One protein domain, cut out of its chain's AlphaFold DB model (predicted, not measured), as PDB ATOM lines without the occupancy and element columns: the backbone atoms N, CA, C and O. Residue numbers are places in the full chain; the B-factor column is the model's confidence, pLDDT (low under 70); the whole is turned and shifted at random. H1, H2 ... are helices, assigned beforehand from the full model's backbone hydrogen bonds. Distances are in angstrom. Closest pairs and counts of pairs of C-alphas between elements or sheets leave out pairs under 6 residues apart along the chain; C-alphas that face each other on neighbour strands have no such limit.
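Overview. This is residues 173 to 233 of the 357 residues of the protein "Helix-hairpin-helix domain-containing protein" of Gemmatimonadetes bacterium (UniProt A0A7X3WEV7). A small rounded ball of four helices has a loose helical hairpin, H2 and H3, along one side, with the short helix H1 packed on H2. After H3 the chain turns within two residues, and H4 folds back at an angle, while the stretches before H1 and after H4 bring the two printed ends to the same side of the ball. The printed part has 61 residues with four named helices, H1, H2, H3 and H4 in that order, and no named strand; the class is all helix. It is compact, with a radius of gyration of the C-alphas of 9.9 A, and spans 24 by 22 by 20 A.

Along the chain. H1 is residues 181 to 185, beginning at C-alpha 181 at (-31.213, -39.270, 51.443). H2, residues 192 to 201, is 14.4 A long from first to last C-alpha. H3, residues 207 to 217, is the longest helix at 15.6 A. H4, residues 220 to 227, is 10.6 A long and ends at C-alpha 227 at (-32.066, -38.940, 34.873).

Arrangement. H1 and H2 touch, the closest C-alphas being those of Leu 184 and Ala 195, 6.0 A apart. H2 and H3 form a helical hairpin and touch, closest at the C-alphas of Leu 194 and His 217, 6.6 A apart; they run opposite ways at 37 degrees, only just a steep tilt. H3 and H4 only just touch, with 3 pairs of C-alphas within 8 A, the closest those of Thr 215 and Ala 223 at 6.2 A; they run opposite ways at a steep tilt of 54 degrees. H1 is apart from H3 and H4, and H2 is apart from H4. In H1, H2 and H4 every O i to N i+4 pair is within hydrogen-bond range; in H3, 6 of 7 are.

Size, cuts and confidence. The C-alphas farthest apart, those of Leu 178 and Glu 221, are 24.3 A apart, and those of Val 173 and Pro 233 are 9.4 A apart. The printed part has no cut. The links H2 to H3 and H3 to H4 are tight, and H1 to H2 is short. The mean pLDDT of the printed part is 96.4, and no printed residue is under 70.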
ATOM      1  N   VAL A 173     -23.852 -36.207  37.876       95.81
ATOM      2  CA  VAL A 173     -24.874 -37.256  37.880       95.81
ATOM      3  C   VAL A 173     -24.566 -38.197  39.038       95.81
ATOM      4  O   VAL A 173     -23.500 -38.815  39.076       95.81
ATOM      5  N   ILE A 174     -25.473 -38.276  40.006       96.62
ATOM      6  CA  ILE A 174     -25.253 -39.063  41.214       96.62
ATOM      7  C   ILE A 174     -25.646 -40.522  40.985       96.62
ATOM      8  O   ILE A 174     -26.585 -40.828  40.246       96.62
ATOM      9  N   ASN A 175     -24.931 -41.439  41.638       97.12
ATOM     10  CA  ASN A 175     -25.245 -42.860  41.574       97.12
ATOM     11  C   ASN A 175     -26.248 -43.214  42.684       97.12
ATOM     12  O   ASN A 175     -25.885 -43.173  43.865       97.12
ATOM     13  N   PRO A 176     -27.479 -43.639  42.347       97.38
ATOM     14  CA  PRO A 176     -28.503 -43.916  43.341       97.38
ATOM     15  C   PRO A 176     -28.167 -45.096  44.245       97.38
ATOM     16  O   PRO A 176     -28.784 -45.202  45.285       97.38
ATOM     17  N   ASN A 177     -27.204 -45.965  43.926       97.50
ATOM     18  CA  ASN A 177     -26.764 -47.006  44.860       97.50
ATOM     19  C   ASN A 177     -25.857 -46.472  45.980       97.50
ATOM     20  O   ASN A 177     -25.657 -47.165  46.975       97.50
ATOM     21  N   LEU A 178     -25.294 -45.273  45.811       96.38
ATOM     22  CA  LEU A 178     -24.282 -44.695  46.697       96.38
ATOM     23  C   LEU A 178     -24.763 -43.430  47.414       96.38
ATOM     24  O   LEU A 178     -24.270 -43.125  48.496       96.38
ATOM     25  N   SER A 179     -25.724 -42.712  46.836       96.25
ATOM     26  CA  SER A 179     -26.165 -41.416  47.351       96.25
ATOM     27  C   SER A 179     -27.010 -41.501  48.615       96.25
ATOM     28  O   SER A 179     -27.863 -42.379  48.757       96.25
ATOM     29  N   GLY A 180     -26.806 -40.563  49.537       94.62
ATOM     30  CA  GLY A 180     -27.616 -40.438  50.752       94.62
ATOM     31  C   GLY A 180     -29.010 -39.852  50.490       94.62
ATOM     32  O   GLY A 180     -29.297 -39.355  49.403       94.62
ATOM     33  N   SER A 181     -29.868 -39.868  51.515       94.62
ATOM     34  CA  SER A 181     -31.213 -39.270  51.443       94.62
ATOM     35  C   SER A 181     -31.175 -37.781  51.095       94.62
ATOM     36  O   SER A 181     -31.994 -37.319  50.304       94.62
ATOM     37  N   ASP A 182     -30.225 -37.037  51.666       94.12
ATOM     38  CA  ASP A 182     -30.110 -35.593  51.448       94.12
ATOM     39  C   ASP A 182     -29.742 -35.274  49.993       94.12
ATOM     40  O   ASP A 182     -30.355 -34.404  49.383       94.12
ATOM     41  N   GLU A 183     -28.794 -36.016  49.410       95.31
ATOM     42  CA  GLU A 183     -28.382 -35.843  48.010       95.31
ATOM     43  C   GLU A 183     -29.523 -36.157  47.041       95.31
ATOM     44  O   GLU A 183     -29.772 -35.388  46.115       95.31
ATOM     45  N   LEU A 184     -30.253 -37.254  47.281       96.06
ATOM     46  CA  LEU A 184     -31.434 -37.590  46.488       96.06
ATOM     47  C   LEU A 184     -32.489 -36.484  46.580       96.06
ATOM     48  O   LEU A 184     -33.009 -36.050  45.556       96.06
ATOM     49  N   GLY A 185     -32.776 -35.994  47.788       95.06
ATOM     50  CA  GLY A 185     -33.778 -34.953  48.026       95.06
ATOM     51  C   GLY A 185     -33.448 -33.590  47.407       95.06
ATOM     52  O   GLY A 185     -34.344 -32.760  47.262       95.06
ATOM     53  N   MET A 186     -32.191 -33.347  47.022       94.75
ATOM     54  CA  MET A 186     -31.779 -32.130  46.311       94.75
ATOM     55  C   MET A 186     -32.050 -32.184  44.801       94.75
ATOM     56  O   MET A 186     -31.956 -31.151  44.132       94.75
ATOM     57  N   LEU A 187     -32.379 -33.354  44.244       95.56
ATOM     58  CA  LEU A 187     -32.605 -33.502  42.812       95.56
ATOM     59  C   LEU A 187     -33.926 -32.845  42.373       95.56
ATOM     60  O   LEU A 187     -34.977 -33.096  42.973       95.56
ATOM     61  N   PRO A 188     -33.924 -32.048  41.287       92.69
ATOM     62  CA  PRO A 188     -35.151 -31.496  40.726       92.69
ATOM     63  C   PRO A 188     -36.141 -32.603  40.347       92.69
ATOM     64  O   PRO A 188     -35.810 -33.504  39.581       92.69
ATOM     65  N   GLY A 189     -37.369 -32.524  40.864       90.75
ATOM     66  CA  GLY A 189     -38.416 -33.515  40.596       90.75
ATOM     67  C   GLY A 189     -38.380 -34.761  41.491       90.75
ATOM     68  O   GLY A 189     -39.272 -35.597  41.372       90.75
ATOM     69  N   MET A 190     -37.418 -34.879  42.414       96.62
ATOM     70  CA  MET A 190     -37.426 -35.943  43.420       96.62
ATOM     71  C   MET A 190     -38.487 -35.670  44.492       96.62
ATOM     72  O   MET A 190     -38.498 -34.605  45.111       96.62
ATOM     73  N   THR A 191     -39.360 -36.646  44.745       96.06
ATOM     74  CA  THR A 191     -40.278 -36.613  45.893       96.06
ATOM     75  C   THR A 191     -39.676 -37.363  47.077       96.06
ATOM     76  O   THR A 191     -38.832 -38.244  46.901       96.06
ATOM     77  N   THR A 192     -40.121 -37.044  48.293       96.19
ATOM     78  CA  THR A 192     -39.678 -37.750  49.504       96.19
ATOM     79  C   THR A 192     -39.993 -39.242  49.419       96.19
ATOM     80  O   THR A 192     -39.133 -40.067  49.702       96.19
ATOM     81  N   GLU A 193     -41.183 -39.592  48.934       97.00
ATOM     82  CA  GLU A 193     -41.626 -40.980  48.800       97.00
ATOM     83  C   GLU A 193     -40.784 -41.762  47.783       97.00
ATOM     84  O   GLU A 193     -40.473 -42.928  48.014       97.00
ATOM     85  N   LEU A 194     -40.396 -41.140  46.661       98.00
ATOM     86  CA  LEU A 194     -39.521 -41.783  45.681       98.00
ATOM     87  C   LEU A 194     -38.100 -41.948  46.231       98.00
ATOM     88  O   LEU A 194     -37.498 -43.002  46.042       98.00
ATOM     89  N   ALA A 195     -37.565 -40.946  46.934       98.06
ATOM     90  CA  ALA A 195     -36.241 -41.042  47.546       98.06
ATOM     91  C   ALA A 195     -36.174 -42.176  48.586       98.06
ATOM     92  O   ALA A 195     -35.216 -42.951  48.583       98.06
ATOM     93  N   GLU A 196     -37.204 -42.315  49.426       98.00
ATOM     94  CA  GLU A 196     -37.346 -43.432  50.369       98.00
ATOM     95  C   GLU A 196     -37.436 -44.779  49.635       98.00
ATOM     96  O   GLU A 196     -36.686 -45.701  49.953       98.00
ATOM     97  N   ALA A 197     -38.256 -44.877  48.583       98.12
ATOM     98  CA  ALA A 197     -38.367 -46.099  47.785       98.12
ATOM     99  C   ALA A 197     -37.037 -46.496  47.114       98.12
ATOM    100  O   ALA A 197     -36.692 -47.680  47.053       98.12
ATOM    101  N   VAL A 198     -36.265 -45.511  46.638       98.25
ATOM    102  CA  VAL A 198     -34.920 -45.724  46.090       98.25
ATOM    103  C   VAL A 198     -33.978 -46.248  47.169       98.25
ATOM    104  O   VAL A 198     -33.198 -47.147  46.880       98.25
ATOM    105  N   LEU A 199     -34.021 -45.721  48.395       97.62
ATOM    106  CA  LEU A 199     -33.179 -46.191  49.502       97.62
ATOM    107  C   LEU A 199     -33.512 -47.631  49.912       97.62
ATOM    108  O   LEU A 199     -32.594 -48.433  50.085       97.62
ATOM    109  N   ASP A 200     -34.798 -47.964  49.997       97.81
ATOM    110  CA  ASP A 200     -35.280 -49.273  50.449       97.81
ATOM    111  C   ASP A 200     -35.043 -50.402  49.432       97.81
ATOM    112  O   ASP A 200     -34.928 -51.567  49.813       97.81
ATOM    113  N   THR A 201     -34.970 -50.074  48.138       97.50
ATOM    114  CA  THR A 201     -34.868 -51.073  47.054       97.50
ATOM    115  C   THR A 201     -33.424 -51.455  46.713       97.50
ATOM    116  O   THR A 201     -33.195 -52.462  46.046       97.50
ATOM    117  N   ARG A 202     -32.430 -50.674  47.151       95.62
ATOM    118  CA  ARG A 202     -31.018 -50.886  46.787       95.62
ATOM    119  C   ARG A 202     -30.504 -52.293  47.136       95.62
ATOM    120  O   ARG A 202     -30.893 -52.852  48.161       95.62
ATOM    121  N   PRO A 203     -29.510 -52.796  46.381       96.56
ATOM    122  CA  PRO A 203     -28.893 -52.175  45.205       96.56
ATOM    123  C   PRO A 203     -29.651 -52.469  43.902       96.56
ATOM    124  O   PRO A 203     -30.131 -53.575  43.687       96.56
ATOM    125  N   PHE A 204     -29.664 -51.497  42.991       97.62
ATOM    126  CA  PHE A 204     -30.114 -51.672  41.611       97.62
ATOM    127  C   PHE A 204     -28.979 -52.218  40.735       97.62
ATOM    128  O   PHE A 204     -27.864 -51.668  40.722       97.62
ATOM    129  N   MET A 205     -29.260 -53.270  39.968       96.00
ATOM    130  CA  MET A 205     -28.286 -53.954  39.114       96.00
ATOM    131  C   MET A 205     -28.236 -53.423  37.689       96.00
ATOM    132  O   MET A 205     -27.243 -53.651  37.001       96.00
ATOM    133  N   ASP A 206     -29.233 -52.671  37.250       96.56
ATOM    134  CA  ASP A 206     -29.219 -51.994  35.959       96.56
ATOM    135  C   ASP A 206     -30.155 -50.780  35.954       96.56
ATOM    136  O   ASP A 206     -30.823 -50.470  36.945       96.56
ATOM    137  N   MET A 207     -30.147 -50.045  34.842       97.56
ATOM    138  CA  MET A 207     -30.982 -48.855  34.693       97.56
ATOM    139  C   MET A 207     -32.465 -49.207  34.493       97.56
ATOM    140  O   MET A 207     -33.317 -48.374  34.775       97.56
ATOM    141  N   ILE A 208     -32.793 -50.425  34.050       97.75
ATOM    142  CA  ILE A 208     -34.179 -50.861  33.838       97.75
ATOM    143  C   ILE A 208     -34.886 -51.085  35.175       97.75
ATOM    144  O   ILE A 208     -36.042 -50.696  35.329       97.75
ATOM    145  N   GLU A 209     -34.201 -51.674  36.158       98.00
ATOM    146  CA  GLU A 209     -34.726 -51.833  37.515       98.00
ATOM    147  C   GLU A 209     -35.018 -50.477  38.167       98.00
ATOM    148  O   GLU A 209     -36.090 -50.283  38.744       98.00
ATOM    149  N   LEU A 210     -34.092 -49.519  38.032       98.31
ATOM    150  CA  LEU A 210     -34.305 -48.158  38.520       98.31
ATOM    151  C   LEU A 210     -35.442 -47.461  37.767       98.31
ATOM    152  O   LEU A 210     -36.302 -46.852  38.398       98.31
ATOM    153  N   ASP A 211     -35.470 -47.564  36.436       98.25
ATOM    154  CA  ASP A 211     -36.493 -46.929  35.607       98.25
ATOM    155  C   ASP A 211     -37.894 -47.454  35.914       98.25
ATOM    156  O   ASP A 211     -38.833 -46.669  36.053       98.25
ATOM    157  N   GLY A 212     -38.030 -48.762  36.136       97.94
ATOM    158  CA  GLY A 212     -39.285 -49.368  36.570       97.94
ATOM    159  C   GLY A 212     -39.780 -48.828  37.914       97.94
ATOM    160  O   GLY A 212     -40.982 -48.619  38.081       97.94
ATOM    161  N   LEU A 213     -38.874 -48.558  38.861       98.19
ATOM    162  CA  LEU A 213     -39.234 -47.926  40.131       98.19
ATOM    163  C   LEU A 213     -39.642 -46.460  39.925       98.19
ATOM    164  O   LEU A 213     -40.712 -46.051  40.367       98.19
ATOM    165  N   VAL A 214     -38.815 -45.673  39.232       98.12
ATOM    166  CA  VAL A 214     -39.033 -44.231  39.035       98.12
ATOM    167  C   VAL A 214     -40.329 -43.970  38.267       98.12
ATOM    168  O   VAL A 214     -41.155 -43.175  38.714       98.12
ATOM    169  N   THR A 215     -40.566 -44.680  37.163       97.25
ATOM    170  CA  THR A 215     -41.796 -44.550  36.357       97.25
ATOM    171  C   THR A 215     -43.041 -45.129  37.041       97.25
ATOM    172  O   THR A 215     -44.167 -44.850  36.630       97.25
ATOM    173  N   GLY A 216     -42.874 -45.896  38.123       96.94
ATOM    174  CA  GLY A 216     -43.968 -46.279  39.016       96.94
ATOM    175  C   GLY A 216     -44.479 -45.123  39.886       96.94
ATOM    176  O   GLY A 216     -45.628 -45.155  40.329       96.94
ATOM    177  N   HIS A 217     -43.648 -44.100  40.109       96.81
ATOM    178  CA  HIS A 217     -43.961 -42.921  40.923       96.81
ATOM    179  C   HIS A 217     -44.173 -41.651  40.088       96.81
ATOM    180  O   HIS A 217     -44.951 -40.781  40.481       96.81
ATOM    181  N   LEU A 218     -43.485 -41.539  38.952       96.56
ATOM    182  CA  LEU A 218     -43.455 -40.360  38.093       96.56
ATOM    183  C   LEU A 218     -43.941 -40.682  36.676       96.56
ATOM    184  O   LEU A 218     -43.906 -41.827  36.228       96.56
ATOM    185  N   GLY A 219     -44.368 -39.653  35.942       95.12
ATOM    186  CA  GLY A 219     -44.551 -39.763  34.500       95.12
ATOM    187  C   GLY A 219     -43.208 -39.892  33.772       95.12
ATOM    188  O   GLY A 219     -42.141 -39.607  34.316       95.12
ATOM    189  N   VAL A 220     -43.255 -40.344  32.516       92.06
ATOM    190  CA  VAL A 220     -42.051 -40.602  31.702       92.06
ATOM    191  C   VAL A 220     -41.226 -39.330  31.473       92.06
ATOM    192  O   VAL A 220     -39.996 -39.383  31.468       92.06
ATOM    193  N   GLU A 221     -41.878 -38.178  31.294       92.50
ATOM    194  CA  GLU A 221     -41.186 -36.901  31.083       92.50
ATOM    195  C   GLU A 221     -40.460 -36.439  32.354       92.50
ATOM    196  O   GLU A 221     -39.294 -36.047  32.286       92.50
ATOM    197  N   GLU A 222     -41.102 -36.551  33.522       95.56
ATOM    198  CA  GLU A 222     -40.485 -36.231  34.809       95.56
ATOM    199  C   GLU A 222     -39.341 -37.196  35.153       95.56
ATOM    200  O   GLU A 222     -38.287 -36.753  35.608       95.56
ATOM    201  N   ALA A 223     -39.506 -38.492  34.874       96.12
ATOM    202  CA  ALA A 223     -38.450 -39.492  35.037       96.12
ATOM    203  C   ALA A 223     -37.225 -39.167  34.165       96.12
ATOM    204  O   ALA A 223     -36.095 -39.151  34.650       96.12
ATOM    205  N   THR A 224     -37.451 -38.811  32.896       93.81
ATOM    206  CA  THR A 224     -36.377 -38.423  31.966       93.81
ATOM    207  C   THR A 224     -35.618 -37.190  32.462       93.81
ATOM    208  O   THR A 224     -34.392 -37.132  32.361       93.81
ATOM    209  N   ALA A 225     -36.324 -36.202  33.022       94.75
ATOM    210  CA  ALA A 225     -35.692 -35.028  33.618       94.75
ATOM    211  C   ALA A 225     -34.848 -35.394  34.850       94.75
ATOM    212  O   ALA A 225     -33.751 -34.860  35.017       94.75
ATOM    213  N   LEU A 226     -35.319 -36.335  35.676       96.69
ATOM    214  CA  LEU A 226     -34.595 -36.809  36.854       96.69
ATOM    215  C   LEU A 226     -33.287 -37.527  36.484       96.69
ATOM    216  O   LEU A 226     -32.277 -37.370  37.175       96.69
ATOM    217  N   TYR A 227     -33.265 -38.248  35.358       97.19
ATOM    218  CA  TYR A 227     -32.066 -38.940  34.873       97.19
ATOM    219  C   TYR A 227     -30.915 -38.010  34.512       97.19
ATOM    220  O   TYR A 227     -29.771 -38.447  34.536       97.19
ATOM    221  N   ALA A 228     -31.167 -36.720  34.274       95.69
ATOM    222  CA  ALA A 228     -30.094 -35.742  34.099       95.69
ATOM    223  C   ALA A 228     -29.249 -35.529  35.370       95.69
ATOM    224  O   ALA A 228     -28.135 -35.019  35.275       95.69
ATOM    225  N   GLY A 229     -29.774 -35.890  36.548       96.19
ATOM    226  CA  GLY A 229     -29.092 -35.747  37.835       96.19
ATOM    227  C   GLY A 229     -28.843 -37.058  38.582       96.19
ATOM    228  O   GLY A 229     -28.007 -37.067  39.479       96.19
ATOM    229  N   MET A 230     -29.514 -38.159  38.230       96.88
ATOM    230  CA  MET A 230     -29.388 -39.457  38.905       96.88
ATOM    231  C   MET A 230     -29.397 -40.607  37.907       96.88
ATOM    232  O   MET A 230     -30.377 -40.794  37.189       96.88
ATOM    233  N   PHE A 231     -28.342 -41.419  37.895       98.25
ATOM    234  CA  PHE A 231     -28.229 -42.502  36.924       98.25
ATOM    235  C   PHE A 231     -27.327 -43.641  37.405       98.25
ATOM    236  O   PHE A 231     -26.369 -43.428  38.150       98.25
ATOM    237  N   ILE A 232     -27.611 -44.866  36.958       97.94
ATOM    238  CA  ILE A 232     -26.736 -46.024  37.174       97.94
ATOM    239  C   ILE A 232     -25.832 -46.168  35.950       97.94
ATOM    240  O   ILE A 232     -26.351 -46.439  34.869       97.94
ATOM    241  N   PRO A 233     -24.498 -46.047  36.087       97.50
ATOM    242  CA  PRO A 233     -23.601 -46.138  34.944       97.50
ATOM    243  C   PRO A 233     -23.803 -47.428  34.136       97.50
ATOM    244  O   PRO A 233     -23.905 -48.517  34.707       97.50
TER     245      PRO A 233